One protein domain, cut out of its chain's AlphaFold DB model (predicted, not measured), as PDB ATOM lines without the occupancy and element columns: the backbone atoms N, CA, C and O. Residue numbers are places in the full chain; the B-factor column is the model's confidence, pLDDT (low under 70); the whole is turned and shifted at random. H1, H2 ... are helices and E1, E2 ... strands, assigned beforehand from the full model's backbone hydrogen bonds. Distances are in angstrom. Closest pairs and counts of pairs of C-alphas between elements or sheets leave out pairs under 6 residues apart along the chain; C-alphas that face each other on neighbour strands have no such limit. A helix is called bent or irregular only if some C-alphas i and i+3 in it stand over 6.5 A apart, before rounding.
ATOM      1  N   ALA A   4     -44.961  27.152  32.123       93.94
ATOM      2  CA  ALA A   4     -44.771  28.590  31.988       93.94
ATOM      3  C   ALA A   4     -46.011  29.329  32.495       93.94
ATOM      4  O   ALA A   4     -47.115  29.140  31.989       93.94
ATOM      5  N   LEU A   5     -45.829  30.191  33.491       93.81
ATOM      6  CA  LEU A   5     -46.879  31.094  33.950       93.81
ATOM      7  C   LEU A   5     -46.915  32.292  33.012       93.81
ATOM      8  O   LEU A   5     -45.889  32.944  32.830       93.81
ATOM      9  N   VAL A   6     -48.078  32.584  32.442       95.12
ATOM     10  CA  VAL A   6     -48.285  33.667  31.471       95.12
ATOM     11  C   VAL A   6     -49.495  34.505  31.875       95.12
ATOM     12  O   VAL A   6     -50.405  34.016  32.544       95.12
ATOM     13  N   ARG A   7     -49.538  35.782  31.489       94.69
ATOM     14  CA  ARG A   7     -50.700  36.649  31.741       94.69
ATOM     15  C   ARG A   7     -51.233  37.188  30.430       94.69
ATOM     16  O   ARG A   7     -50.509  37.859  29.701       94.69
ATOM     17  N   ARG A   8     -52.512  36.933  30.168       95.69
ATOM     18  CA  ARG A   8     -53.161  37.370  28.937       95.69
ATOM     19  C   ARG A   8     -53.223  38.902  28.896       95.69
ATOM     20  O   ARG A   8     -53.722  39.511  29.854       95.69
ATOM     21  N   PRO A   9     -52.724  39.554  27.836       96.12
ATOM     22  CA  PRO A   9     -52.600  40.997  27.840       96.12
ATOM     23  C   PRO A   9     -53.922  41.708  27.537       96.12
ATOM     24  O   PRO A   9     -54.888  41.113  27.057       96.12
ATOM     25  N   ARG A  10     -53.953  43.021  27.795       94.81
ATOM     26  CA  ARG A  10     -55.015  43.929  27.316       94.81
ATOM     27  C   ARG A  10     -54.721  44.547  25.938       94.81
ATOM     28  O   ARG A  10     -55.584  45.223  25.398       94.81
ATOM     29  N   TYR A  11     -53.519  44.340  25.403       95.75
ATOM     30  CA  TYR A  11     -53.010  44.881  24.137       95.75
ATOM     31  C   TYR A  11     -52.009  43.889  23.521       95.75
ATOM     32  O   TYR A  11     -51.480  43.051  24.243       95.75
ATOM     33  N   GLY A  12     -51.746  43.951  22.214       96.88
ATOM     34  CA  GLY A  12     -50.785  43.037  21.574       96.88
ATOM     35  C   GLY A  12     -51.162  41.553  21.691       96.88
ATOM     36  O   GLY A  12     -50.299  40.712  21.927       96.88
ATOM     37  N   LEU A  13     -52.462  41.234  21.625       97.31
ATOM     38  CA  LEU A  13     -52.947  39.869  21.853       97.31
ATOM     39  C   LEU A  13     -52.361  38.879  20.839       97.31
ATOM     40  O   LEU A  13     -51.919  37.818  21.251       97.31
ATOM     41  N   GLU A  14     -52.288  39.252  19.561       97.56
ATOM     42  CA  GLU A  14     -51.735  38.400  18.498       97.56
ATOM     43  C   GLU A  14     -50.245  38.092  18.722       97.56
ATOM     44  O   GLU A  14     -49.827  36.934  18.633       97.56
ATOM     45  N   GLN A  15     -49.441  39.098  19.096       97.81
ATOM     46  CA  GLN A  15     -48.030  38.895  19.455       97.81
ATOM     47  C   GLN A  15     -47.883  37.958  20.660       97.81
ATOM     48  O   GLN A  15     -47.028  37.072  20.678       97.81
ATOM     49  N   TRP A  16     -48.725  38.138  21.679       98.00
ATOM     50  CA  TRP A  16     -48.704  37.291  22.868       98.00
ATOM     51  C   TRP A  16     -49.171  35.858  22.589       98.00
ATOM     52  O   TRP A  16     -48.566  34.924  23.107       98.00
ATOM     53  N   GLU A  17     -50.205  35.667  21.768       98.06
ATOM     54  CA  GLU A  17     -50.679  34.340  21.354       98.06
ATOM     55  C   GLU A  17     -49.577  33.606  20.580       98.06
ATOM     56  O   GLU A  17     -49.246  32.479  20.932       98.06
ATOM     57  N   THR A  18     -48.879  34.294  19.669       97.94
ATOM     58  CA  THR A  18     -47.705  33.749  18.961       97.94
ATOM     59  C   THR A  18     -46.592  33.313  19.926       97.94
ATOM     60  O   THR A  18     -46.019  32.234  19.784       97.94
ATOM     61  N   TYR A  19     -46.288  34.125  20.943       98.38
ATOM     62  CA  TYR A  19     -45.317  33.776  21.989       98.38
ATOM     63  C   TYR A  19     -45.741  32.537  22.797       98.38
ATOM     64  O   TYR A  19     -44.925  31.658  23.086       98.38
ATOM     65  N   VAL A  20     -47.016  32.467  23.182       98.25
ATOM     66  CA  VAL A  20     -47.589  31.348  23.939       98.25
ATOM     67  C   VAL A  20     -47.598  30.069  23.110       98.25
ATOM     68  O   VAL A  20     -47.283  29.001  23.637       98.25
ATOM     69  N   ASP A  21     -47.913  30.158  21.825       98.12
ATOM     70  CA  ASP A  21     -47.919  29.009  20.929       98.12
ATOM     71  C   ASP A  21     -46.497  28.487  20.699       98.12
ATOM     72  O   ASP A  21     -46.279  27.283  20.817       98.12
ATOM     73  N   ALA A  22     -45.495  29.364  20.565       97.62
ATOM     74  CA  ALA A  22     -44.087  28.957  20.506       97.62
ATOM     75  C   ALA A  22     -43.633  28.166  21.753       97.62
ATOM     76  O   ALA A  22     -42.859  27.206  21.646       97.62
ATOM     77  N   LEU A  23     -44.130  28.527  22.946       97.56
ATOM     78  CA  LEU A  23     -43.914  27.748  24.172       97.56
ATOM     79  C   LEU A  23     -44.586  26.369  24.075       97.56
ATOM     80  O   LEU A  23     -43.926  25.351  24.302       97.56
ATOM     81  N   LYS A  24     -45.874  26.320  23.721       97.06
ATOM     82  CA  LYS A  24     -46.654  25.073  23.634       97.06
ATOM     83  C   LYS A  24     -46.094  24.096  22.605       97.06
ATOM     84  O   LYS A  24     -45.932  22.917  22.909       97.06
ATOM     85  N   GLU A  25     -45.738  24.582  21.420       96.50
ATOM     86  CA  GLU A  25     -45.094  23.798  20.360       96.50
ATOM     87  C   GLU A  25     -43.741  23.225  20.793       96.50
ATOM     88  O   GLU A  25     -43.301  22.197  20.282       96.50
ATOM     89  N   SER A  26     -43.094  23.863  21.770       95.62
ATOM     90  CA  SER A  26     -41.852  23.394  22.383       95.62
ATOM     91  C   SER A  26     -42.084  22.492  23.605       95.62
ATOM     92  O   SER A  26     -41.153  22.210  24.357       95.62
ATOM     93  N   GLY A  27     -43.322  22.037  23.827       94.62
ATOM     94  CA  GLY A  27     -43.681  21.095  24.889       94.62
ATOM     95  C   GLY A  27     -43.898  21.724  26.267       94.62
ATOM     96  O   GLY A  27     -43.894  21.003  27.268       94.62
ATOM     97  N   TRP A  28     -44.068  23.046  26.346       95.31
ATOM     98  CA  TRP A  28     -44.408  23.727  27.596       95.31
ATOM     99  C   TRP A  28     -45.914  23.716  27.839       95.31
ATOM    100  O   TRP A  28     -46.703  24.063  26.963       95.31
ATOM    101  N   GLU A  29     -46.311  23.422  29.072       94.69
ATOM    102  CA  GLU A  29     -47.667  23.706  29.528       94.69
ATOM    103  C   GLU A  29     -47.755  25.166  29.989       94.69
ATOM    104  O   GLU A  29     -47.004  25.610  30.864       94.69
ATOM    105  N   THR A  30     -48.667  25.938  29.404       94.88
ATOM    106  CA  THR A  30     -48.865  27.346  29.764       94.88
ATOM    107  C   THR A  30     -50.028  27.499  30.735       94.88
ATOM    108  O   THR A  30     -51.153  27.121  30.410       94.88
ATOM    109  N   ILE A  31     -49.777  28.111  31.891       92.81
ATOM    110  CA  ILE A  31     -50.791  28.401  32.909       92.81
ATOM    111  C   ILE A  31     -51.085  29.900  32.885       92.81
ATOM    112  O   ILE A  31     -50.225  30.720  33.218       92.81
ATOM    113  N   GLU A  32     -52.309  30.269  32.511       92.56
ATOM    114  CA  GLU A  32     -52.751  31.663  32.552       92.56
ATOM    115  C   GLU A  32     -53.054  32.106  33.992       92.56
ATOM    116  O   GLU A  32     -53.956  31.582  34.642       92.56
ATOM    117  N   ILE A  33     -52.339  33.124  34.480       90.00
ATOM    118  CA  ILE A  33     -52.508  33.689  35.833       90.00
ATOM    119  C   ILE A  33     -53.413  34.935  35.861       90.00
ATOM    120  O   ILE A  33     -53.336  35.754  36.777       90.00
ATOM    121  N   GLY A  34     -54.247  35.114  34.833       90.00
ATOM    122  CA  GLY A  34     -55.224  36.202  34.719       90.00
ATOM    123  C   GLY A  34     -55.004  37.127  33.518       90.00
ATOM    124  O   GLY A  34     -54.269  36.806  32.583       90.00
ATOM    125  N   ARG A  35     -55.659  38.297  33.548       92.88
ATOM    126  CA  ARG A  35     -55.615  39.322  32.487       92.88
ATOM    127  C   ARG A  35     -54.972  40.619  32.984       92.88
ATOM    128  O   ARG A  35     -55.328  41.096  34.057       92.88
ATOM    129  N   GLY A  36     -54.081  41.241  32.208       92.62
ATOM    130  CA  GLY A  36     -53.439  42.499  32.617       92.62
ATOM    131  C   GLY A  36     -52.219  42.899  31.789       92.62
ATOM    132  O   GLY A  36     -52.215  42.734  30.577       92.62
ATOM    133  N   ASN A  37     -51.199  43.464  32.439       91.31
ATOM    134  CA  ASN A  37     -49.885  43.672  31.822       91.31
ATOM    135  C   ASN A  37     -49.200  42.302  31.631       91.31
ATOM    136  O   ASN A  37     -49.068  41.592  32.631       91.31
ATOM    137  N   PRO A  38     -48.784  41.921  30.410       92.50
ATOM    138  CA  PRO A  38     -48.235  40.591  30.144       92.50
ATOM    139  C   PRO A  38     -46.853  40.345  30.756       92.50
ATOM    140  O   PRO A  38     -46.457  39.187  30.870       92.50
ATOM    141  N   SER A  39     -46.133  41.388  31.181       91.62
ATOM    142  CA  SER A  39     -44.873  41.231  31.910       91.62
ATOM    143  C   SER A  39     -45.146  40.651  33.301       91.62
ATOM    144  O   SER A  39     -45.602  41.333  34.227       91.62
ATOM    145  N   VAL A  40     -44.920  39.345  33.428       90.94
ATOM    146  CA  VAL A  40     -45.140  38.575  34.658       90.94
ATOM    147  C   VAL A  40     -43.848  38.302  35.408       90.94
ATOM    148  O   VAL A  40     -43.910  38.128  36.623       90.94
ATOM    149  N   GLU A  41     -42.703  38.313  34.722       88.75
ATOM    150  CA  GLU A  41     -41.394  37.961  35.288       88.75
ATOM    151  C   GLU A  41     -41.041  38.795  36.525       88.75
ATOM    152  O   GLU A  41     -40.424  38.281  37.452       88.75
ATOM    153  N   ARG A  42     -41.526  40.041  36.604       86.00
ATOM    154  CA  ARG A  42     -41.296  40.942  37.743       86.00
ATOM    155  C   ARG A  42     -41.675  40.380  39.110       86.00
ATOM    156  O   ARG A  42     -41.133  40.820  40.112       86.00
ATOM    157  N   HIS A  43     -42.647  39.471  39.163       81.88
ATOM    158  CA  HIS A  43     -43.312  39.119  40.417       81.88
ATOM    159  C   HIS A  43     -42.614  37.994  41.175       81.88
ATOM    160  O   HIS A  43     -42.860  37.837  42.369       81.88
ATOM    161  N   ALA A  44     -41.814  37.171  40.491       88.75
ATOM    162  CA  ALA A  44     -41.293  35.967  41.109       88.75
ATOM    163  C   ALA A  44     -40.021  35.418  40.463       88.75
ATOM    164  O   ALA A  44     -39.850  35.419  39.243       88.75
ATOM    165  N   VAL A  45     -39.185  34.814  41.304       92.38
ATOM    166  CA  VAL A  45     -38.048  33.984  40.913       92.38
ATOM    167  C   VAL A  45     -38.371  32.539  41.266       92.38
ATOM    168  O   VAL A  45     -38.418  32.165  42.434       92.38
ATOM    169  N   ALA A  46     -38.584  31.709  40.250       91.25
ATOM    170  CA  ALA A  46     -38.728  30.268  40.438       91.25
ATOM    171  C   ALA A  46     -37.351  29.591  40.484       91.25
ATOM    172  O   ALA A  46     -36.525  29.852  39.611       91.25
ATOM    173  N   TYR A  47     -37.104  28.700  41.437       90.69
ATOM    174  CA  TYR A  47     -35.934  27.822  41.471       90.69
ATOM    175  C   TYR A  47     -36.331  26.479  42.086       90.69
ATOM    176  O   TYR A  47     -36.803  26.455  43.224       90.69
ATOM    177  N   ALA A  48     -36.141  25.379  41.349       87.62
ATOM    178  CA  ALA A  48     -36.665  24.064  41.723       87.62
ATOM    179  C   ALA A  48     -38.156  24.173  42.124       87.62
ATOM    180  O   ALA A  48     -38.952  24.764  41.394       87.62
ATOM    181  N   GLU A  49     -38.529  23.683  43.306       86.94
ATOM    182  CA  GLU A  49     -39.898  23.748  43.844       86.94
ATOM    183  C   GLU A  49     -40.187  25.037  44.637       86.94
ATOM    184  O   GLU A  49     -41.186  25.135  45.348       86.94
ATOM    185  N   THR A  50     -39.301  26.035  44.575       89.06
ATOM    186  CA  THR A  50     -39.416  27.285  45.338       89.06
ATOM    187  C   THR A  50     -39.761  28.452  44.425       89.06
ATOM    188  O   THR A  50     -39.164  28.637  43.367       89.06
ATOM    189  N   LEU A  51     -40.701  29.282  44.864       90.50
ATOM    190  CA  LEU A  51     -41.029  30.552  44.241       90.50
ATOM    191  C   LEU A  51     -40.737  31.681  45.231       90.50
ATOM    192  O   LEU A  51     -41.462  31.845  46.211       90.50
ATOM    193  N   LEU A  52     -39.675  32.444  44.984       92.44
ATOM    194  CA  LEU A  52     -39.359  33.634  45.763       92.44
ATOM    195  C   LEU A  52     -40.133  34.821  45.199       92.44
ATOM    196  O   LEU A  52     -40.091  35.057  43.991       92.44
ATOM    197  N   ILE A  53     -40.818  35.555  46.065       90.69
ATOM    198  CA  ILE A  53     -41.595  36.745  45.715       90.69
ATOM    199  C   ILE A  53     -41.245  37.895  46.663       90.69
ATOM    200  O   ILE A  53     -40.884  37.663  47.820       90.69
ATOM    201  N   ASP A  54     -41.376  39.126  46.176       84.50
ATOM    202  CA  ASP A  54     -41.238  40.323  47.013       84.50
ATOM    203  C   ASP A  54     -42.257  40.300  48.174       84.50
ATOM    204  O   ASP A  54     -43.329  39.688  48.066       84.50
ATOM    205  N   HIS A  55     -41.920  40.962  49.281       81.00
ATOM    206  CA  HIS A  55     -42.680  41.004  50.527       81.00
ATOM    207  C   HIS A  55     -44.166  41.318  50.286       81.00
ATOM    208  O   HIS A  55     -45.045  40.541  50.680       81.00
ATOM    209  N   ASP A  56     -44.419  42.393  49.535       76.56
ATOM    210  CA  ASP A  56     -45.749  42.949  49.260       76.56
ATOM    211  C   ASP A  56     -46.394  42.388  47.981       76.56
ATOM    212  O   ASP A  56     -47.432  42.871  47.521       76.56
ATOM    213  N   CYS A  57     -45.797  41.367  47.359       77.31
ATOM    214  CA  CYS A  57     -46.325  40.827  46.115       77.31
ATOM    215  C   CYS A  57     -47.544  39.926  46.369       77.31
ATOM    216  O   CYS A  57     -47.468  38.893  47.048       77.31
ATOM    217  N   GLU A  58     -48.680  40.275  45.769       72.31
ATOM    218  CA  GLU A  58     -49.801  39.352  45.608       72.31
ATOM    219  C   GLU A  58     -49.561  38.473  44.376       72.31
ATOM    220  O   GLU A  58     -49.725  38.895  43.229       72.31
ATOM    221  N   PHE A  59     -49.151  37.227  44.619       75.62
ATOM    222  CA  PHE A  59     -48.912  36.239  43.575       75.62
ATOM    223  C   PHE A  59     -49.617  34.925  43.901       75.62
ATOM    224  O   PHE A  59     -49.367  34.309  44.939       75.62
ATOM    225  N   VAL A  60     -50.487  34.470  42.997       73.44
ATOM    226  CA  VAL A  60     -51.130  33.157  43.106       73.44
ATOM    227  C   VAL A  60     -50.203  32.123  42.479       73.44
ATOM    228  O   VAL A  60     -50.167  31.953  41.261       73.44
ATOM    229  N   ALA A  61     -49.419  31.453  43.320       76.19
ATOM    230  CA  ALA A  61     -48.529  30.393  42.875       76.19
ATOM    231  C   ALA A  61     -49.303  29.100  42.557       76.19
ATOM    232  O   ALA A  61     -50.318  28.809  43.201       76.19
ATOM    233  N   PRO A  62     -48.818  28.278  41.612       78.19
ATOM    234  CA  PRO A  62     -49.307  26.913  41.458       78.19
ATOM    235  C   PRO A  62     -49.162  26.129  42.767       78.19
ATOM    236  O   PRO A  62     -48.162  26.276  43.466       78.19
ATOM    237  N   ARG A  63     -50.122  25.245  43.073       75.69
ATOM    238  CA  ARG A  63     -50.151  24.471  44.334       75.69
ATOM    239  C   ARG A  63     -48.883  23.658  44.613       75.69
ATOM    240  O   ARG A  63     -48.601  23.378  45.770       75.69
ATOM    241  N   ALA A  64     -48.153  23.269  43.572       80.69
ATOM    242  CA  ALA A  64     -46.924  22.489  43.688       80.69
ATOM    243  C   ALA A  64     -45.689  23.322  44.087       80.69
ATOM    244  O   ALA A  64     -44.633  22.747  44.316       80.69
ATOM    245  N   MET A  65     -45.792  24.655  44.157       86.25
ATOM    246  CA  MET A  65     -44.661  25.531  44.471       86.25
ATOM    247  C   MET A  65     -44.706  26.005  45.924       86.25
ATOM    248  O   MET A  65     -45.709  26.551  46.390       86.25
ATOM    249  N   ARG A  66     -43.578  25.885  46.625       89.56
ATOM    250  CA  ARG A  66     -43.356  26.515  47.927       89.56
ATOM    251  C   ARG A  66     -43.083  28.003  47.727       89.56
ATOM    252  O   ARG A  66     -42.047  28.380  47.186       89.56
ATOM    253  N   VAL A  67     -43.993  28.850  48.195       90.50
ATOM    254  CA  VAL A  67     -43.817  30.307  48.138       90.50
ATOM    255  C   VAL A  67     -42.964  30.779  49.310       90.50
ATOM    256  O   VAL A  67     -43.276  30.496  50.466       90.50
ATOM    257  N   VAL A  68     -41.907  31.528  49.010       92.56
ATOM    258  CA  VAL A  68     -41.070  32.227  49.985       92.56
ATOM    259  C   VAL A  68     -41.210  33.719  49.739       92.56
ATOM    260  O   VAL A  68     -40.958  34.197  48.636       92.56
ATOM    261  N   ARG A  69     -41.618  34.452  50.772       94.06
ATOM    262  CA  ARG A  69     -41.665  35.914  50.743       94.06
ATOM    263  C   ARG A  69     -40.357  36.466  51.282       94.06
ATOM    264  O   ARG A  69     -39.881  35.978  52.307       94.06
ATOM    265  N   LEU A  70     -39.818  37.467  50.599       94.12
ATOM    266  CA  LEU A  70     -38.668  38.216  51.088       94.12
ATOM    267  C   LEU A  70     -39.032  39.037  52.331       94.12
ATOM    268  O   LEU A  70     -40.204  39.378  52.562       94.12
ATOM    269  N   SER A  71     -38.026  39.349  53.145       95.31
ATOM    270  CA  SER A  71     -38.201  40.252  54.283       95.31
ATOM    271  C   SER A  71     -38.512  41.673  53.814       95.31
ATOM    272  O   SER A  71     -38.114  42.100  52.729       95.31
ATOM    273  N   ALA A  72     -39.178  42.453  54.665       93.19
ATOM    274  CA  ALA A  72     -39.412  43.866  54.393       93.19
ATOM    275  C   ALA A  72     -38.085  44.605  54.115       93.19
ATOM    276  O   ALA A  72     -37.131  44.512  54.889       93.19
ATOM    277  N   GLY A  73     -38.028  45.343  53.004       92.69
ATOM    278  CA  GLY A  73     -36.838  46.078  52.559       92.69
ATOM    279  C   GLY A  73     -35.864  45.282  51.679       92.69
ATOM    280  O   GLY A  73     -35.018  45.895  51.020       92.69
ATOM    281  N   ALA A  74     -35.995  43.955  51.597       95.44
ATOM    282  CA  ALA A  74     -35.294  43.136  50.614       95.44
ATOM    283  C   ALA A  74     -36.076  43.146  49.293       95.44
ATOM    284  O   ALA A  74     -37.226  42.723  49.250       95.44
ATOM    285  N   ARG A  75     -35.458  43.650  48.218       93.69
ATOM    286  CA  ARG A  75     -36.098  43.772  46.898       93.69
ATOM    287  C   ARG A  75     -35.406  42.885  45.879       93.69
ATOM    288  O   ARG A  75     -34.174  42.885  45.811       93.69
ATOM    289  N   LEU A  76     -36.195  42.154  45.097       94.44
ATOM    290  CA  LEU A  76     -35.715  41.245  44.060       94.44
ATOM    291  C   LEU A  76     -36.701  41.216  42.894       94.44
ATOM    292  O   LEU A  76     -37.859  40.831  43.055       94.44
ATOM    293  N   HIS A  77     -36.216  41.543  41.705       93.94
ATOM    294  CA  HIS A  77     -36.984  41.468  40.475       93.94
ATOM    295  C   HIS A  77     -36.614  40.210  39.686       93.94
ATOM    296  O   HIS A  77     -35.441  39.910  39.470       93.94
ATOM    297  N   GLY A  78     -37.606  39.462  39.191       93.62
ATOM    298  CA  GLY A  78     -37.329  38.213  38.470       93.62
ATOM    299  C   GLY A  78     -36.528  38.399  37.178       93.62
ATOM    300  O   GLY A  78     -35.791  37.493  36.778       93.62
ATOM    301  N   GLY A  79     -36.615  39.578  36.556       94.94
ATOM    302  CA  GLY A  79     -35.801  39.974  35.402       94.94
ATOM    303  C   GLY A  79     -34.311  40.136  35.722       94.94
ATOM    304  O   GLY A  79     -33.485  40.013  34.825       94.94
ATOM    305  N   ASP A  80     -33.957  40.324  36.996       97.00
ATOM    306  CA  ASP A  80     -32.568  40.471  37.441       97.00
ATOM    307  C   ASP A  80     -31.902  39.145  37.799       97.00
ATOM    308  O   ASP A  80     -30.712  39.122  38.087       97.00
ATOM    309  N   VAL A  81     -32.631  38.025  37.775       96.75
ATOM    310  CA  VAL A  81     -32.101  36.726  38.217       96.75
ATOM    311  C   VAL A  81     -31.946  35.761  37.048       96.75
ATOM    312  O   VAL A  81     -32.884  35.042  36.677       96.75
ATOM    313  N   LEU A  82     -30.744  35.716  36.476       96.38
ATOM    314  CA  LEU A  82     -30.353  34.756  35.444       96.38
ATOM    315  C   LEU A  82     -29.801  33.485  36.100       96.38
ATOM    316  O   LEU A  82     -28.993  33.563  37.017       96.38
ATOM    317  N   LYS A  83     -30.229  32.305  35.640       94.44
ATOM    318  CA  LYS A  83     -29.822  31.013  36.214       94.44
ATOM    319  C   LYS A  83     -29.468  30.038  35.106       94.44
ATOM    320  O   LYS A  83     -30.255  29.909  34.166       94.44
ATOM    321  N   PHE A  84     -28.341  29.347  35.238       94.31
ATOM    322  CA  PHE A  84     -27.920  28.309  34.303       94.31
ATOM    323  C   PHE A  84     -26.786  27.449  34.878       94.31
ATOM    324  O   PHE A  84     -25.789  27.997  35.346       94.31
ATOM    325  N   GLY A  85     -26.897  26.121  34.806       91.25
ATOM    326  CA  GLY A  85     -25.799  25.192  35.091       91.25
ATOM    327  C   GLY A  85     -25.251  25.319  36.512       91.25
ATOM    328  O   GLY A  85     -24.040  25.437  36.692       91.25
ATOM    329  N   GLY A  86     -26.132  25.392  37.515       92.38
ATOM    330  CA  GLY A  86     -25.745  25.607  38.919       92.38
ATOM    331  C   GLY A  86     -25.194  27.007  39.242       92.38
ATOM    332  O   GLY A  86     -24.650  27.237  40.324       92.38
ATOM    333  N   ARG A  87     -25.319  27.966  38.321       95.12
ATOM    334  CA  ARG A  87     -24.888  29.357  38.504       95.12
ATOM    335  C   ARG A  87     -26.085  30.287  38.471       95.12
ATOM    336  O   ARG A  87     -27.024  30.078  37.702       95.12
ATOM    337  N   VAL A  88     -26.033  31.324  39.293       96.62
ATOM    338  CA  VAL A  88     -27.067  32.346  39.403       96.62
ATOM    339  C   VAL A  88     -26.399  33.712  39.392       96.62
ATOM    340  O   VAL A  88     -25.595  34.020  40.266       96.62
ATOM    341  N   TRP A  89     -26.746  34.540  38.419       97.62
ATOM    342  CA  TRP A  89     -26.345  35.939  38.375       97.62
ATOM    343  C   TRP A  89     -27.516  36.803  38.822       97.62
ATOM    344  O   TRP A  89     -28.659  36.553  38.428       97.62
ATOM    345  N   VAL A  90     -27.225  37.802  39.650       97.88
ATOM    346  CA  VAL A  90     -28.214  38.713  40.228       97.88
ATOM    347  C   VAL A  90     -27.841  40.145  39.873       97.88
ATOM    348  O   VAL A  90     -26.853  40.672  40.380       97.88
ATOM    349  N   GLY A  91     -28.635  40.769  39.009       97.38
ATOM    350  CA  GLY A  91     -28.523  42.182  38.678       97.38
ATOM    351  C   GLY A  91     -28.803  43.044  39.907       97.38
ATOM    352  O   GLY A  91     -29.855  42.902  40.520       97.38
ATOM    353  N   LEU A  92     -27.878  43.922  40.286       97.25
ATOM    354  CA  LEU A  92     -28.099  44.943  41.309       97.25
ATOM    355  C   LEU A  92     -28.443  46.267  40.631       97.25
ATOM    356  O   LEU A  92     -27.658  46.771  39.827       97.25
ATOM    357  N   GLY A  93     -29.594  46.833  40.989       94.56
ATOM    358  CA  GLY A  93     -30.146  48.030  40.362       94.56
ATOM    359  C   GLY A  93     -31.285  48.645  41.176       94.56
ATOM    360  O   GLY A  93     -31.340  48.514  42.400       94.56
ATOM    361  N   ALA A  94     -32.207  49.335  40.505       91.50
ATOM    362  CA  ALA A  94     -33.326  50.007  41.171       91.50
ATOM    363  C   ALA A  94     -34.250  49.015  41.911       91.50
ATOM    364  O   ALA A  94     -34.553  49.196  43.102       91.50
ATOM    365  N   ASP A  95     -34.626  47.937  41.217       92.69
ATOM    366  CA  ASP A  95     -35.640  46.974  41.668       92.69
ATOM    367  C   ASP A  95     -35.059  45.756  42.399       92.69
ATOM    368  O   ASP A  95     -35.793  45.039  43.076       92.69
ATOM    369  N   THR A  96     -33.740  45.562  42.338       96.12
ATOM    370  CA  THR A  96     -33.039  44.496  43.060       96.12
ATOM    371  C   THR A  96     -31.892  45.073  43.877       96.12
ATOM    372  O   THR A  96     -30.974  45.684  43.331       96.12
ATOM    373  N   ASN A  97     -31.925  44.870  45.196       96.56
ATOM    374  CA  ASN A  97     -30.897  45.366  46.113       96.56
ATOM    375  C   ASN A  97     -30.064  44.230  46.730       96.56
ATOM    376  O   ASN A  97     -30.382  43.048  46.609       96.56
ATOM    377  N   ALA A  98     -28.983  44.598  47.427       97.69
ATOM    378  CA  ALA A  98     -28.079  43.633  48.054       97.69
ATOM    379  C   ALA A  98     -28.776  42.731  49.092       97.69
ATOM    380  O   ALA A  98     -28.416  41.565  49.221       97.69
ATOM    381  N   ALA A  99     -29.792  43.243  49.798       97.50
ATOM    382  CA  ALA A  99     -30.568  42.453  50.753       97.50
ATOM    383  C   ALA A  99     -31.388  41.358  50.047       97.50
ATOM    384  O   ALA A  99     -31.327  40.199  50.451       97.50
ATOM    385  N   GLY A 100     -32.074  41.686  48.947       96.69
ATOM    386  CA  GLY A 100     -32.795  40.701  48.136       96.69
ATOM    387  C   GLY A 100     -31.868  39.663  47.504       96.69
ATOM    388  O   GLY A 100     -32.176  38.471  47.520       96.69
ATOM    389  N   ALA A 101     -30.695  40.085  47.023       97.56
ATOM    390  CA  ALA A 101     -29.676  39.169  46.509       97.56
ATOM    391  C   ALA A 101     -29.152  38.207  47.594       97.56
ATOM    392  O   ALA A 101     -29.001  37.011  47.337       97.56
ATOM    393  N   ALA A 102     -28.908  38.703  48.811       97.62
ATOM    394  CA  ALA A 102     -28.452  37.889  49.936       97.62
ATOM    395  C   ALA A 102     -29.518  36.883  50.399       97.62
ATOM    396  O   ALA A 102     -29.195  35.724  50.663       97.62
ATOM    397  N   GLU A 103     -30.789  37.285  50.453       97.31
ATOM    398  CA  GLU A 103     -31.885  36.371  50.787       97.31
ATOM    399  C   GLU A 103     -32.082  35.291  49.724       97.31
ATOM    400  O   GLU A 103     -32.230  34.118  50.074       97.31
ATOM    401  N   LEU A 104     -32.007  35.651  48.437       96.44
ATOM    402  CA  LEU A 104     -31.989  34.669  47.355       96.44
ATOM    403  C   LEU A 104     -30.846  33.670  47.566       96.44
ATOM    404  O   LEU A 104     -31.084  32.466  47.552       96.44
ATOM    405  N   ALA A 105     -29.624  34.142  47.818       96.75
ATOM    406  CA  ALA A 105     -28.480  33.265  48.057       96.75
ATOM    407  C   ALA A 105     -28.692  32.328  49.256       96.75
ATOM    408  O   ALA A 105     -28.414  31.134  49.153       96.75
ATOM    409  N   GLY A 106     -29.250  32.829  50.361       96.12
ATOM    410  CA  GLY A 106     -29.590  32.016  51.529       96.12
ATOM    411  C   GLY A 106     -30.622  30.928  51.219       96.12
ATOM    412  O   GLY A 106     -30.442  29.778  51.616       96.12
ATOM    413  N   GLN A 107     -31.671  31.255  50.455       94.75
ATOM    414  CA  GLN A 107     -32.677  30.276  50.022       94.75
ATOM    415  C   GLN A 107     -32.107  29.228  49.067       94.75
ATOM    416  O   GLN A 107     -32.593  28.096  49.042       94.75
ATOM    417  N   LEU A 108     -31.095  29.595  48.277       93.38
ATOM    418  CA  LEU A 108     -30.495  28.696  47.301       93.38
ATOM    419  C   LEU A 108     -29.293  27.897  47.827       93.38
ATOM    420  O   LEU A 108     -28.828  26.987  47.140       93.38
ATOM    421  N   ALA A 109     -28.818  28.173  49.046       92.38
ATOM    422  CA  ALA A 109     -27.626  27.545  49.622       92.38
ATOM    423  C   ALA A 109     -27.693  26.005  49.638       92.38
ATOM    424  O   ALA A 109     -26.691  25.336  49.392       92.38
ATOM    425  N   GLY A 110     -28.883  25.435  49.861       90.88
ATOM    426  CA  GLY A 110     -29.099  23.984  49.877       90.88
ATOM    427  C   GLY A 110     -28.981  23.292  48.513       90.88
ATOM    428  O   GLY A 110     -28.835  22.075  48.472       90.88
ATOM    429  N   TYR A 111     -29.010  24.042  47.408       90.75
ATOM    430  CA  TYR A 111     -28.918  23.489  46.049       90.75
ATOM    431  C   TYR A 111     -27.489  23.481  45.492       90.75
ATOM    432  O   TYR A 111     -27.286  23.076  44.352       90.75
ATOM    433  N   GLY A 112     -26.494  23.942  46.259       90.00
ATOM    434  CA  GLY A 112     -25.095  23.954  45.819       90.00
ATOM    435  C   GLY A 112     -24.804  24.919  44.664       90.00
ATOM    436  O   GLY A 112     -23.815  24.742  43.955       90.00
ATOM    437  N   VAL A 113     -25.650  25.933  44.463       93.44
ATOM    438  CA  VAL A 113     -25.452  26.929  43.404       93.44
ATOM    439  C   VAL A 113     -24.475  28.024  43.806       93.44
ATOM    440  O   VAL A 113     -24.348  28.375  44.980       93.44
ATOM    441  N   ARG A 114     -23.839  28.642  42.809       94.81
ATOM    442  CA  ARG A 114     -23.046  29.861  42.992       94.81
ATOM    443  C   ARG A 114     -23.862  31.091  42.617       94.81
ATOM    444  O   ARG A 114     -24.261  31.216  41.463       94.81
ATOM    445  N   VAL A 115     -24.047  32.003  43.570       96.94
ATOM    446  CA  VAL A 115     -24.697  33.299  43.340       96.94
ATOM    447  C   VAL A 115     -23.641  34.393  43.168       96.94
ATOM    448  O   VAL A 115     -22.800  34.571  44.046       96.94
ATOM    449  N   THR A 116     -23.705  35.132  42.060       96.62
ATOM    450  CA  THR A 116     -22.828  36.268  41.741       96.62
ATOM    451  C   THR A 116     -23.675  37.508  41.484       96.62
ATOM    452  O   THR A 116     -24.612  37.469  40.692       96.62
ATOM    453  N   THR A 117     -23.355  38.624  42.129       97.25
ATOM    454  CA  THR A 117     -24.025  39.905  41.870       97.25
ATOM    455  C   THR A 117     -23.355  40.659  40.727       97.25
ATOM    456  O   THR A 117     -22.130  40.688  40.663       97.25
ATOM    457  N   VAL A 118     -24.144  41.308  39.875       96.31
ATOM    458  CA  VAL A 118     -23.680  42.072  38.708       96.31
ATOM    459  C   VAL A 118     -24.323  43.462  38.744       96.31
ATOM    460  O   VAL A 118     -25.550  43.534  38.800       96.31
ATOM    461  N   PRO A 119     -23.569  44.573  38.738       95.19
ATOM    462  CA  PRO A 119     -24.158  45.905  38.612       95.19
ATOM    463  C   PRO A 119     -24.849  46.061  37.254       95.19
ATOM    464  O   PRO A 119     -24.252  45.759  36.223       95.19
ATOM    465  N   VAL A 120     -26.095  46.535  37.236       94.12
ATOM    466  CA  VAL A 120     -26.861  46.707  35.992       94.12
ATOM    467  C   VAL A 120     -27.650  48.017  35.992       94.12
ATOM    468  O   VAL A 120     -28.167  48.455  37.020       94.12
ATOM    469  N   ALA A 121     -27.744  48.655  34.821       90.44
ATOM    470  CA  ALA A 121     -28.550  49.864  34.622       90.44
ATOM    471  C   ALA A 121     -30.015  49.557  34.248       90.44
ATOM    472  O   ALA A 121     -30.896  50.385  34.471       90.44
ATOM    473  N   SER A 122     -30.265  48.373  33.688       91.00
ATOM    474  CA  SER A 122     -31.581  47.818  33.349       91.00
ATOM    475  C   SER A 122     -31.716  46.415  33.945       91.00
ATOM    476  O   SER A 122     -30.864  46.003  34.735       91.00
ATOM    477  N   HIS A 123     -32.757  45.657  33.591       94.75
ATOM    478  CA  HIS A 123     -32.869  44.298  34.108       94.75
ATOM    479  C   HIS A 123     -31.814  43.364  33.511       94.75
ATOM    480  O   HIS A 123     -31.594  43.368  32.300       94.75
ATOM    481  N   LEU A 124     -31.208  42.502  34.335       96.75
ATOM    482  CA  LEU A 124     -30.100  41.641  33.893       96.75
ATOM    483  C   LEU A 124     -30.440  40.816  32.638       96.75
ATOM    484  O   LEU A 124     -29.633  40.741  31.718       96.75
ATOM    485  N   LYS A 125     -31.643  40.236  32.559       96.38
ATOM    486  CA  LYS A 125     -32.082  39.415  31.410       96.38
ATOM    487  C   LYS A 125     -32.384  40.191  30.130       96.38
ATOM    488  O   LYS A 125     -32.659  39.579  29.097       96.38
ATOM    489  N   GLU A 126     -32.378  41.517  30.182       95.00
ATOM    490  CA  GLU A 126     -32.457  42.347  28.979       95.00
ATOM    491  C   GLU A 126     -31.091  42.487  28.311       95.00
ATOM    492  O   GLU A 126     -31.030  42.698  27.105       95.00
ATOM    493  N   VAL A 127     -30.007  42.336  29.078       96.12
ATOM    494  CA  VAL A 127     -28.633  42.590  28.625       96.12
ATOM    495  C   VAL A 127     -27.723  41.366  28.699       96.12
ATOM    496  O   VAL A 127     -26.620  41.414  28.158       96.12
ATOM    497  N   LEU A 128     -28.160  40.272  29.331       97.75
ATOM    498  CA  LEU A 128     -27.395  39.036  29.485       97.75
ATOM    499  C   LEU A 128     -28.308  37.800  29.492       97.75
ATOM    500  O   LEU A 128     -29.254  37.712  30.276       97.75
ATOM    501  N   THR A 129     -27.965  36.788  28.693       97.88
ATOM    502  CA  THR A 129     -28.592  35.459  28.741       97.88
ATOM    503  C   THR A 129     -27.542  34.351  28.653       97.88
ATOM    504  O   THR A 129     -26.577  34.455  27.903       97.88
ATOM    505  N   ALA A 130     -27.756  33.256  29.386       97.38
ATOM    506  CA  ALA A 130     -27.017  32.007  29.220       97.38
ATOM    507  C   ALA A 130     -27.758  31.074  28.247       97.38
ATOM    508  O   ALA A 130     -28.936  30.770  28.447       97.38
ATOM    509  N   LEU A 131     -27.076  30.634  27.192       97.81
ATOM    510  CA  LEU A 131     -27.596  29.733  26.161       97.81
ATOM    511  C   LEU A 131     -27.537  28.256  26.600       97.81
ATOM    512  O   LEU A 131     -26.822  27.939  27.548       97.81
ATOM    513  N   PRO A 132     -28.247  27.331  25.914       95.88
ATOM    514  CA  PRO A 132     -28.245  25.903  26.255       95.88
ATOM    515  C   PRO A 132     -26.867  25.227  26.352       95.88
ATOM    516  O   PRO A 132     -26.740  24.218  27.037       95.88
ATOM    517  N   ASP A 133     -25.848  25.757  25.675       95.75
ATOM    518  CA  ASP A 133     -24.466  25.256  25.701       95.75
ATOM    519  C   ASP A 133     -23.607  25.889  26.819       95.75
ATOM    520  O   ASP A 133     -22.421  25.590  26.935       95.75
ATOM    521  N   GLY A 134     -24.185  26.775  27.635       95.62
ATOM    522  CA  GLY A 134     -23.491  27.539  28.672       95.62
ATOM    523  C   GLY A 134     -22.799  28.809  28.189       95.62
ATOM    524  O   GLY A 134     -22.257  29.542  29.018       95.62
ATOM    525  N   THR A 135     -22.847  29.120  26.891       97.44
ATOM    526  CA  THR A 135     -22.354  30.395  26.367       97.44
ATOM    527  C   THR A 135     -23.195  31.538  26.927       97.44
ATOM    528  O   THR A 135     -24.420  31.544  26.789       97.44
ATOM    529  N   LEU A 136     -22.544  32.538  27.517       98.19
ATOM    530  CA  LEU A 136     -23.186  33.812  27.821       98.19
ATOM    531  C   LEU A 136     -23.234  34.672  26.558       98.19
ATOM    532  O   LEU A 136     -22.225  34.808  25.868       98.19
ATOM    533  N   ILE A 137     -24.384  35.272  26.277       98.25
ATOM    534  CA  ILE A 137     -24.542  36.343  25.291       98.25
ATOM    535  C   ILE A 137     -24.982  37.616  25.998       98.25
ATOM    536  O   ILE A 137     -25.729  37.545  26.974       98.25
ATOM    537  N   GLY A 138     -24.559  38.775  25.504       97.50
ATOM    538  CA  GLY A 138     -24.934  40.036  26.131       97.50
ATOM    539  C   GLY A 138     -24.695  41.269  25.277       97.50
ATOM    540  O   GLY A 138     -24.066  41.202  24.219       97.50
ATOM    541  N   HIS A 139     -25.215  42.403  25.735       96.62
ATOM    542  CA  HIS A 139     -25.118  43.685  25.042       96.62
ATOM    543  C   HIS A 139     -24.887  44.823  26.037       96.62
ATOM    544  O   HIS A 139     -25.713  45.049  26.915       96.62
ATOM    545  N   GLY A 140     -23.781  45.559  25.876       91.06
ATOM    546  CA  GLY A 140     -23.511  46.774  26.656       91.06
ATOM    547  C   GLY A 140     -23.417  46.570  28.175       91.06
ATOM    548  O   GLY A 140     -23.732  47.497  28.917       91.06
ATOM    549  N   LEU A 141     -23.020  45.378  28.634       91.31
ATOM    550  CA  LEU A 141     -22.886  45.037  30.050       91.31
ATOM    551  C   LEU A 141     -21.411  44.916  30.438       91.31
ATOM    552  O   LEU A 141     -20.648  44.216  29.778       91.31
ATOM    553  N   GLU A 142     -21.029  45.518  31.558       88.69
ATOM    554  CA  GLU A 142     -19.746  45.230  32.197       88.69
ATOM    555  C   GLU A 142     -19.885  43.982  33.078       88.69
ATOM    556  O   GLU A 142     -20.635  43.966  34.054       88.69
ATOM    557  N   LEU A 143     -19.182  42.914  32.705       91.44
ATOM    558  CA  LEU A 143     -19.170  41.641  33.418       91.44
ATOM    559  C   LEU A 143     -17.737  41.103  33.444       91.44
ATOM    560  O   LEU A 143     -17.081  41.054  32.407       91.44
ATOM    561  N   ASP A 144     -17.275  40.645  34.609       88.81
ATOM    562  CA  ASP A 144     -15.931  40.058  34.775       88.81
ATOM    563  C   ASP A 144     -15.746  38.733  34.010       88.81
ATOM    564  O   ASP A 144     -14.639  38.220  33.857       88.81
ATOM    565  N   GLU A 145     -16.847  38.153  33.542       90.00
ATOM    566  CA  GLU A 145     -16.892  36.868  32.868       90.00
ATOM    567  C   GLU A 145     -17.065  37.037  31.358       90.00
ATOM    568  O   GLU A 145     -17.831  37.898  30.917       90.00
ATOM    569  N   PRO A 146     -16.413  36.192  30.542       94.00
ATOM    570  CA  PRO A 146     -16.514  36.303  29.098       94.00
ATOM    571  C   PRO A 146     -17.940  36.010  28.625       94.00
ATOM    572  O   PRO A 146     -18.533  34.984  28.964       94.00
ATOM    573  N   TYR A 147     -18.454  36.890  27.770       96.88
ATOM    574  CA  TYR A 147     -19.699  36.696  27.042       96.88
ATOM    575  C   TYR A 147     -19.514  37.075  25.567       96.88
ATOM    576  O   TYR A 147     -18.648  37.870  25.202       96.88
ATOM    577  N   LEU A 148     -20.331  36.486  24.699       97.50
ATOM    578  CA  LEU A 148     -20.404  36.831  23.289       97.50
ATOM    579  C   LEU A 148     -21.271  38.080  23.121       97.50
ATOM    580  O   LEU A 148     -22.473  38.056  23.396       97.50
ATOM    581  N   GLN A 149     -20.664  39.168  22.656       97.50
ATOM    582  CA  GLN A 149     -21.400  40.398  22.397       97.50
ATOM    583  C   GLN A 149     -22.341  40.230  21.200       97.50
ATOM    584  O   GLN A 149     -21.908  39.842  20.114       97.50
ATOM    585  N   VAL A 150     -23.620  40.550  21.399       98.19
ATOM    586  CA  VAL A 150     -24.627  40.536  20.332       98.19
ATOM    587  C   VAL A 150     -24.804  41.931  19.726       98.19
ATOM    588  O   VAL A 150     -24.687  42.934  20.441       98.19
ATOM    589  N   PRO A 151     -25.072  42.024  18.411       97.12
ATOM    590  CA  PRO A 151     -25.129  43.303  17.708       97.12
ATOM    591  C   PRO A 151     -26.332  44.162  18.115       97.12
ATOM    592  O   PRO A 151     -26.215  45.385  18.154       97.12
ATOM    593  N   GLU A 152     -27.467  43.542  18.446       97.69
ATOM    594  CA  GLU A 152     -28.698  44.252  18.803       97.69
ATOM    595  C   GLU A 152     -29.009  44.107  20.301       97.69
ATOM    596  O   GLU A 152     -28.974  42.983  20.808       97.69
ATOM    597  N   PRO A 153     -29.401  45.187  21.008       96.00
ATOM    598  CA  PRO A 153     -29.820  45.099  22.409       96.00
ATOM    599  C   PRO A 153     -30.931  44.065  22.639       96.00
ATOM    600  O   PRO A 153     -30.849  43.245  23.548       96.00
ATOM    601  N   SER A 154     -31.942  44.035  21.762       96.31
ATOM    602  CA  SER A 154     -33.054  43.075  21.831       96.31
ATOM    603  C   SER A 154     -32.625  41.619  21.610       96.31
ATOM    604  O   SER A 154     -33.373  40.707  21.960       96.31
ATOM    605  N   GLY A 155     -31.426  41.393  21.066       97.50
ATOM    606  CA  GLY A 155     -30.846  40.070  20.866       97.50
ATOM    607  C   GLY A 155     -30.272  39.443  22.137       97.50
ATOM    608  O   GLY A 155     -30.087  38.229  22.182       97.50
ATOM    609  N   ALA A 156     -30.014  40.233  23.183       97.31
ATOM    610  CA  ALA A 156     -29.447  39.729  24.435       97.31
ATOM    611  C   ALA A 156     -30.484  39.021  25.326       97.31
ATOM    612  O   ALA A 156     -30.107  38.260  26.218       97.31
ATOM    613  N   SER A 157     -31.781  39.228  25.069       97.56
ATOM    614  CA  SER A 157     -32.892  38.610  25.799       97.56
ATOM    615  C   SER A 157     -33.419  37.381  25.055       97.56
ATOM    616  O   SER A 157     -34.116  37.497  24.042       97.56
ATOM    617  N   VAL A 158     -33.096  36.187  25.563       98.19
ATOM    618  CA  VAL A 158     -33.426  34.911  24.909       98.19
ATOM    619  C   VAL A 158     -34.152  33.961  25.865       98.19
ATOM    620  O   VAL A 158     -33.769  33.764  27.017       98.19
ATOM    621  N   VAL A 159     -35.214  33.320  25.378       97.69
ATOM    622  CA  VAL A 159     -35.928  32.253  26.088       97.69
ATOM    623  C   VAL A 159     -35.458  30.900  25.567       97.69
ATOM    624  O   VAL A 159     -35.621  30.583  24.394       97.69
ATOM    625  N   LEU A 160     -34.908  30.070  26.454       96.81
ATOM    626  CA  LEU A 160     -34.577  28.684  26.126       96.81
ATOM    627  C   LEU A 160     -35.872  27.865  26.084       96.81
ATOM    628  O   LEU A 160     -36.592  27.829  27.084       96.81
ATOM    629  N   LEU A 161     -36.152  27.196  24.972       96.00
ATOM    630  CA  LEU A 161     -37.375  26.414  24.776       96.00
ATOM    631  C   LEU A 161     -37.187  24.919  25.079       96.00
ATOM    632  O   LEU A 161     -38.168  24.223  25.313       96.00
ATOM    633  N   GLY A 162     -35.938  24.455  25.170       92.69
ATOM    634  CA  GLY A 162     -35.572  23.059  25.421       92.69
ATOM    635  C   GLY A 162     -34.644  22.535  24.326       92.69
ATOM    636  O   GLY A 162     -34.709  22.988  23.185       92.69
ATOM    637  N   GLY A 163     -33.742  21.608  24.670       92.56
ATOM    638  CA  GLY A 163     -32.690  21.173  23.742       92.56
ATOM    639  C   GLY A 163     -31.843  22.358  23.260       92.56
ATOM    640  O   GLY A 163     -31.417  23.178  24.071       92.56
ATOM    641  N   ASN A 164     -31.637  22.477  21.945       95.75
ATOM    642  CA  ASN A 164     -30.965  23.620  21.314       95.75
ATOM    643  C   ASN A 164     -31.940  24.700  20.797       95.75
ATOM    644  O   ASN A 164     -31.503  25.611  20.092       95.75
ATOM    645  N   ARG A 165     -33.245  24.600  21.098       97.88
ATOM    646  CA  ARG A 165     -34.250  25.544  20.603       97.88
ATOM    647  C   ARG A 165     -34.330  26.774  21.496       97.88
ATOM    648  O   ARG A 165     -34.442  26.672  22.724       97.88
ATOM    649  N   VAL A 166     -34.283  27.948  20.881       98.44
ATOM    650  CA  VAL A 166     -34.288  29.250  21.552       98.44
ATOM    651  C   VAL A 166     -35.243  30.215  20.860       98.44
ATOM    652  O   VAL A 166     -35.487  30.115  19.658       98.44
ATOM    653  N   MET A 167     -35.779  31.161  21.625       98.62
ATOM    654  CA  MET A 167     -36.680  32.198  21.137       98.62
ATOM    655  C   MET A 167     -36.170  33.588  21.505       98.62
ATOM    656  O   MET A 167     -35.864  33.844  22.670       98.62
ATOM    657  N   LEU A 168     -36.129  34.487  20.525       98.50
ATOM    658  CA  LEU A 168     -35.770  35.897  20.695       98.50
ATOM    659  C   LEU A 168     -36.729  36.825  19.933       98.50
ATOM    660  O   LEU A 168     -37.588  36.371  19.174       98.50
ATOM    661  N   ALA A 169     -36.595  38.134  20.143       98.19
ATOM    662  CA  ALA A 169     -37.397  39.125  19.435       98.19
ATOM    663  C   ALA A 169     -37.046  39.170  17.934       98.19
ATOM    664  O   ALA A 169     -35.875  39.161  17.557       98.19
ATOM    665  N   ALA A 170     -38.054  39.304  17.068       98.12
ATOM    666  CA  ALA A 170     -37.869  39.475  15.624       98.12
ATOM    667  C   ALA A 170     -37.133  40.776  15.249       98.12
ATOM    668  O   ALA A 170     -36.614  40.891  14.143       98.12
ATOM    669  N   SER A 171     -37.039  41.733  16.179       97.81
ATOM    670  CA  SER A 171     -36.242  42.955  16.038       97.81
ATOM    671  C   SER A 171     -34.729  42.741  16.180       97.81
ATOM    672  O   SER A 171     -33.993  43.719  16.090       97.81
ATOM    673  N   ALA A 172     -34.267  41.504  16.408       98.38
ATOM    674  CA  ALA A 172     -32.850  41.142  16.486       98.38
ATOM    675  C   ALA A 172     -32.415  40.139  15.386       98.38
ATOM    676  O   ALA A 172     -31.946  39.035  15.703       98.38
ATOM    677  N   PRO A 173     -32.618  40.443  14.086       98.62
ATOM    678  CA  PRO A 173     -32.292  39.524  12.995       98.62
ATOM    679  C   PRO A 173     -30.813  39.113  12.937       98.62
ATOM    680  O   PRO A 173     -30.536  37.943  12.660       98.62
ATOM    681  N   ALA A 174     -29.865  40.011  13.223       98.75
ATOM    682  CA  ALA A 174     -28.439  39.677  13.150       98.75
ATOM    683  C   ALA A 174     -28.030  38.731  14.288       98.75
ATOM    684  O   ALA A 174     -27.261  37.789  14.091       98.75
ATOM    685  N   THR A 175     -28.611  38.912  15.472       98.75
ATOM    686  CA  THR A 175     -28.453  37.977  16.589       98.75
ATOM    687  C   THR A 175     -29.084  36.623  16.271       98.75
ATOM    688  O   THR A 175     -28.496  35.584  16.571       98.75
ATOM    689  N   ALA A 176     -30.243  36.596  15.609       98.75
ATOM    690  CA  ALA A 176     -30.865  35.344  15.189       98.75
ATOM    691  C   ALA A 176     -29.976  34.567  14.202       98.75
ATOM    692  O   ALA A 176     -29.813  33.356  14.344       98.75
ATOM    693  N   GLU A 177     -29.368  35.245  13.226       98.75
ATOM    694  CA  GLU A 177     -28.412  34.639  12.292       98.75
ATOM    695  C   GLU A 177     -27.155  34.124  13.006       98.75
ATOM    696  O   GLU A 177     -26.757  32.975  12.799       98.75
ATOM    697  N   LEU A 178     -26.588  34.922  13.916       98.56
ATOM    698  CA  LEU A 178     -25.463  34.521  14.761       98.56
ATOM    699  C   LEU A 178     -25.767  33.220  15.516       98.56
ATOM    700  O   LEU A 178     -24.974  32.279  15.461       98.56
ATOM    701  N   LEU A 179     -26.921  33.125  16.178       98.62
ATOM    702  CA  LEU A 179     -27.310  31.919  16.912       98.62
ATOM    703  C   LEU A 179     -27.558  30.722  15.976       98.62
ATOM    704  O   LEU A 179     -27.111  29.615  16.280       98.62
ATOM    705  N   ARG A 180     -28.175  30.923  14.803       98.62
ATOM    706  CA  ARG A 180     -28.344  29.847  13.804       98.62
ATOM    707  C   ARG A 180     -27.005  29.314  13.305       98.62
ATOM    708  O   ARG A 180     -26.824  28.102  13.241       98.62
ATOM    709  N   SER A 181     -26.040  30.193  13.020       98.19
ATOM    710  CA  SER A 181     -24.689  29.793  12.593       98.19
ATOM    711  C   SER A 181     -23.943  28.963  13.646       98.19
ATOM    712  O   SER A 181     -23.046  28.191  13.313       98.19
ATOM    713  N   ARG A 182     -24.351  29.079  14.915       97.44
ATOM    714  CA  ARG A 182     -23.834  28.303  16.049       97.44
ATOM    715  C   ARG A 182     -24.612  27.006  16.306       97.44
ATOM    716  O   ARG A 182     -24.312  26.311  17.271       97.44
ATOM    717  N   GLY A 183     -25.589  26.668  15.465       97.88
ATOM    718  CA  GLY A 183     -26.336  25.408  15.537       97.88
ATOM    719  C   GLY A 183     -27.550  25.418  16.470       97.88
ATOM    720  O   GLY A 183     -28.072  24.348  16.791       97.88
ATOM    721  N   PHE A 184     -28.017  26.590  16.910       98.56
ATOM    722  CA  PHE A 184     -29.289  26.702  17.630       98.56
ATOM    723  C   PHE A 184     -30.480  26.661  16.665       98.56
ATOM    724  O   PHE A 184     -30.420  27.214  15.564       98.56
ATOM    725  N   ASP A 185     -31.583  26.050  17.101       98.38
ATOM    726  CA  ASP A 185     -32.881  26.176  16.433       98.38
ATOM    727  C   ASP A 185     -33.550  27.471  16.913       98.38
ATOM    728  O   ASP A 185     -33.954  27.594  18.071       98.38
ATOM    729  N   VAL A 186     -33.584  28.484  16.047       98.62
ATOM    730  CA  VAL A 186     -33.933  29.856  16.431       98.62
ATOM    731  C   VAL A 186     -35.325  30.233  15.939       98.62
ATOM    732  O   VAL A 186     -35.531  30.461  14.740       98.62
ATOM    733  N   LEU A 187     -36.236  30.423  16.893       98.44
ATOM    734  CA  LEU A 187     -37.530  31.065  16.694       98.44
ATOM    735  C   LEU A 187     -37.451  32.564  16.962       98.44
ATOM    736  O   LEU A 187     -36.927  33.007  17.980       98.44
ATOM    737  N   THR A 188     -38.046  33.347  16.076       98.50
ATOM    738  CA  THR A 188     -38.222  34.786  16.272       98.50
ATOM    739  C   THR A 188     -39.699  35.100  16.421       98.50
ATOM    740  O   THR A 188     -40.500  34.632  15.616       98.50
ATOM    741  N   VAL A 189     -40.048  35.920  17.408       98.00
ATOM    742  CA  VAL A 189     -41.427  36.375  17.636       98.00
ATOM    743  C   VAL A 189     -41.512  37.891  17.528       98.00
ATOM    744  O   VAL A 189     -40.618  38.602  17.995       98.00
ATOM    745  N   ASP A 190     -42.569  38.401  16.895       97.88
ATOM    746  CA  ASP A 190     -42.849  39.835  16.919       97.88
ATOM    747  C   ASP A 190     -43.297  40.238  18.326       97.88
ATOM    748  O   ASP A 190     -44.264  39.701  18.858       97.88
ATOM    749  N   LEU A 191     -42.580  41.187  18.921       96.31
ATOM    750  CA  LEU A 191     -42.874  41.754  20.236       96.31
ATOM    751  C   LEU A 191     -43.070  43.270  20.159       96.31
ATOM    752  O   LEU A 191     -42.996  43.941  21.180       96.31
ATOM    753  N   SER A 192     -43.321  43.825  18.969       96.00
ATOM    754  CA  SER A 192     -43.457  45.270  18.730       96.00
ATOM    755  C   SER A 192     -44.543  45.947  19.574       96.00
ATOM    756  O   SER A 192     -44.453  47.140  19.857       96.00
ATOM    757  N   ALA A 193     -45.545  45.191  20.030       95.81
ATOM    758  CA  ALA A 193     -46.579  45.668  20.946       95.81
ATOM    759  C   ALA A 193     -46.114  45.802  22.411       95.81
ATOM    760  O   ALA A 193     -46.850  46.348  23.236       95.81
ATOM    761  N   PHE A 194     -44.925  45.299  22.758       93.62
ATOM    762  CA  PHE A 194     -44.375  45.286  24.112       93.62
ATOM    763  C   PHE A 194     -43.073  46.085  24.181       93.62
ATOM    764  O   PHE A 194     -42.244  46.047  23.281       93.62
ATOM    765  N   ALA A 195     -42.855  46.772  25.300       86.31
ATOM    766  CA  ALA A 195     -41.611  47.506  25.546       86.31
ATOM    767  C   ALA A 195     -40.457  46.610  26.046       86.31
ATOM    768  O   ALA A 195     -39.378  47.111  26.337       86.31
ATOM    769  N   THR A 196     -40.691  45.305  26.196       87.00
ATOM    770  CA  THR A 196     -39.778  44.365  26.862       87.00
ATOM    771  C   THR A 196     -39.491  43.147  25.990       87.00
ATOM    772  O   THR A 196     -40.297  42.794  25.130       87.00
ATOM    773  N   GLY A 197     -38.388  42.452  26.273       92.44
ATOM    774  CA  GLY A 197     -38.015  41.205  25.604       92.44
ATOM    775  C   GLY A 197     -38.877  39.984  25.975       92.44
ATOM    776  O   GLY A 197     -39.717  40.044  26.875       92.44
ATOM    777  N   PRO A 198     -38.652  38.835  25.311       96.62
ATOM    778  CA  PRO A 198     -39.455  37.620  25.484       96.62
ATOM    779  C   PRO A 198     -39.346  36.995  26.882       96.62
ATOM    780  O   PRO A 198     -40.229  36.232  27.289       96.62
ATOM    781  N   THR A 199     -38.276  37.277  27.633       96.25
ATOM    782  CA  THR A 199     -38.084  36.716  28.979       96.25
ATOM    783  C   THR A 199     -39.132  37.215  29.967       96.25
ATOM    784  O   THR A 199     -39.527  36.441  30.843       96.25
ATOM    785  N   SER A 200     -39.632  38.443  29.780       95.38
ATOM    786  CA  SER A 200     -40.564  39.106  30.697       95.38
ATOM    787  C   SER A 200     -41.978  38.506  30.668       95.38
ATOM    788  O   SER A 200     -42.710  38.562  31.662       95.38
ATOM    789  N   LEU A 201     -42.358  37.911  29.533       96.44
ATOM    790  CA  LEU A 201     -43.721  37.461  29.237       96.44
ATOM    791  C   LEU A 201     -44.081  36.114  29.882       96.44
ATOM    792  O   LEU A 201     -45.233  35.682  29.810       96.44
ATOM    793  N   SER A 202     -43.121  35.450  30.537       95.25
ATOM    794  CA  SER A 202     -43.382  34.236  31.310       95.25
ATOM    795  C   SER A 202     -42.503  34.099  32.551       95.25
ATOM    796  O   SER A 202     -41.333  34.479  32.557       95.25
ATOM    797  N   ILE A 203     -43.041  33.456  33.589       93.88
ATOM    798  CA  ILE A 203     -42.230  32.839  34.646       93.88
ATOM    799  C   ILE A 203     -42.123  31.354  34.315       93.88
ATOM    800  O   ILE A 203     -43.124  30.641  34.265       93.88
ATOM    801  N   ARG A 204     -40.899  30.883  34.084       91.94
ATOM    802  CA  ARG A 204     -40.624  29.505  33.661       91.94
ATOM    803  C   ARG A 204     -40.289  28.652  34.880       91.94
ATOM    804  O   ARG A 204     -39.278  28.899  35.542       91.94
ATOM    805  N   LEU A 205     -41.127  27.659  35.161       88.94
ATOM    806  CA  LEU A 205     -40.960  26.701  36.252       88.94
ATOM    807  C   LEU A 205     -40.196  25.487  35.706       88.94
ATOM    808  O   LEU A 205     -40.728  24.705  34.915       88.94
ATOM    809  N   ARG A 206     -38.919  25.378  36.082       76.25
ATOM    810  CA  ARG A 206     -38.009  24.296  35.675       76.25
ATOM    811  C   ARG A 206     -37.574  23.535  36.921       76.25
ATOM    812  O   ARG A 206     -37.178  24.173  37.894       76.25
TER     813      ARG A 206
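What this domain is: This is residues 4 to 206 of the 209 residues of the protein "Dimethylargininase" of Bowdeniella nasicola (UniProt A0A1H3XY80). Five small sheets stand like the blades of a propeller in a ring, with E14, E3, E6, E9 and E11 towards the middle and the short helix H6 inside the ring. H1 sits between the first and last blades, H2 between the second and third, and H5 covers the far side of the last. The 203 printed residues run E1 H1 E2 E3 E4 E5 E6 E7 H2 E8 H3 E9 E10 H4 E11 E12 H5 E13 H6 E14, class mixed. Sheets E2 E1 E14, E3 E4 E5, E6 E7 E8 and E11 E12 E13 are mixed, E9 E10 antiparallel. The whole is compact, radius of gyration of the C-alphas 16.0 A, spanning 43 by 40 by 28 A.

How they stand to each other: E1, residues 4 to 9, has E2, residues 28 to 36, parallel, N 6 to O 31 2.9 A, and E14, residues 203 to 205, antiparallel, N 5 to O 203 2.8 A. H1, residues 13 to 25, stands at this strongly twisted sheet's level, height 0.5 A. E3, residues 44 to 47, and E4, residues 50 to 53, form a hairpin, N 45 to O 52 2.8 A; E5, residues 66 to 69, is parallel to E4, N 51 to O 66 2.8 A. E6, residues 81 to 84, and E7, residues 87 to 92, form a hairpin, N 82 to O 89 3.0 A; E8, residues 114 to 119, is parallel to E7, N 88 to O 114 2.8 A. H2, residues 98 to 111, lies over E4, height 10.1 A, and over E7 and E8, height 9.0 A, two layers with each sheet; the closest C-alphas of H2 and E8 are those of Ala 105 and Val 115, 6.0 A. H2 is irregular, C-alphas 107 and 110 being 7.2 A apart. E9, residues 128 to 130, and E10, residues 136 to 138, form a hairpin, N 129 to O 137 2.9 A. H3, residues 124 to 127, and H4, residues 153 to 156, touch, closest C-alphas Val 127 and Ala 156, 5.1 A. E11, residues 159 to 162, and E12, residues 165 to 169, form a hairpin, N 159 to O 167 2.8 A; E13, residues 185 to 189, is parallel to E12, N 166 to O 185 2.9 A. This sheet makes three layers with H1 over E12 and E13, height 10.2 A, and H5, residues 173 to 181, over E13 on the opposite face, height 8.6 A. H6, residues 198 to 201, is on the same face as H1, over none of the strands. E1, H1, E2; E7, H2, E8; and E12, H5, E13 are strand-helix-strand units, parallel neighbour strands joined through a helix, with right-handed crossovers. Every O i to N i+4 pair is within hydrogen-bond range in H1 and H5, 8 of 10 in H2; H3, H4 and H6 are too short for one.

Where its parts are: E1 begins at C-alpha 4 (-44.771, 28.590, 31.988) and E14 ends at C-alpha 205 (-40.960, 26.701, 36.252). E2 is 21.4 A long and bends by 60 degrees at residue 33; H2 is 20.3 A and H1 17.9 A.

The domain as a whole: The printed part has no cut. The C-alphas of Ala 72 and Ser 181 are the two farthest apart, 46.5 A. The links E4 to E5, E5 to E6 and E10 to H4 are long. Mean pLDDT of the printed part is 93.9, and no printed residue is under 70.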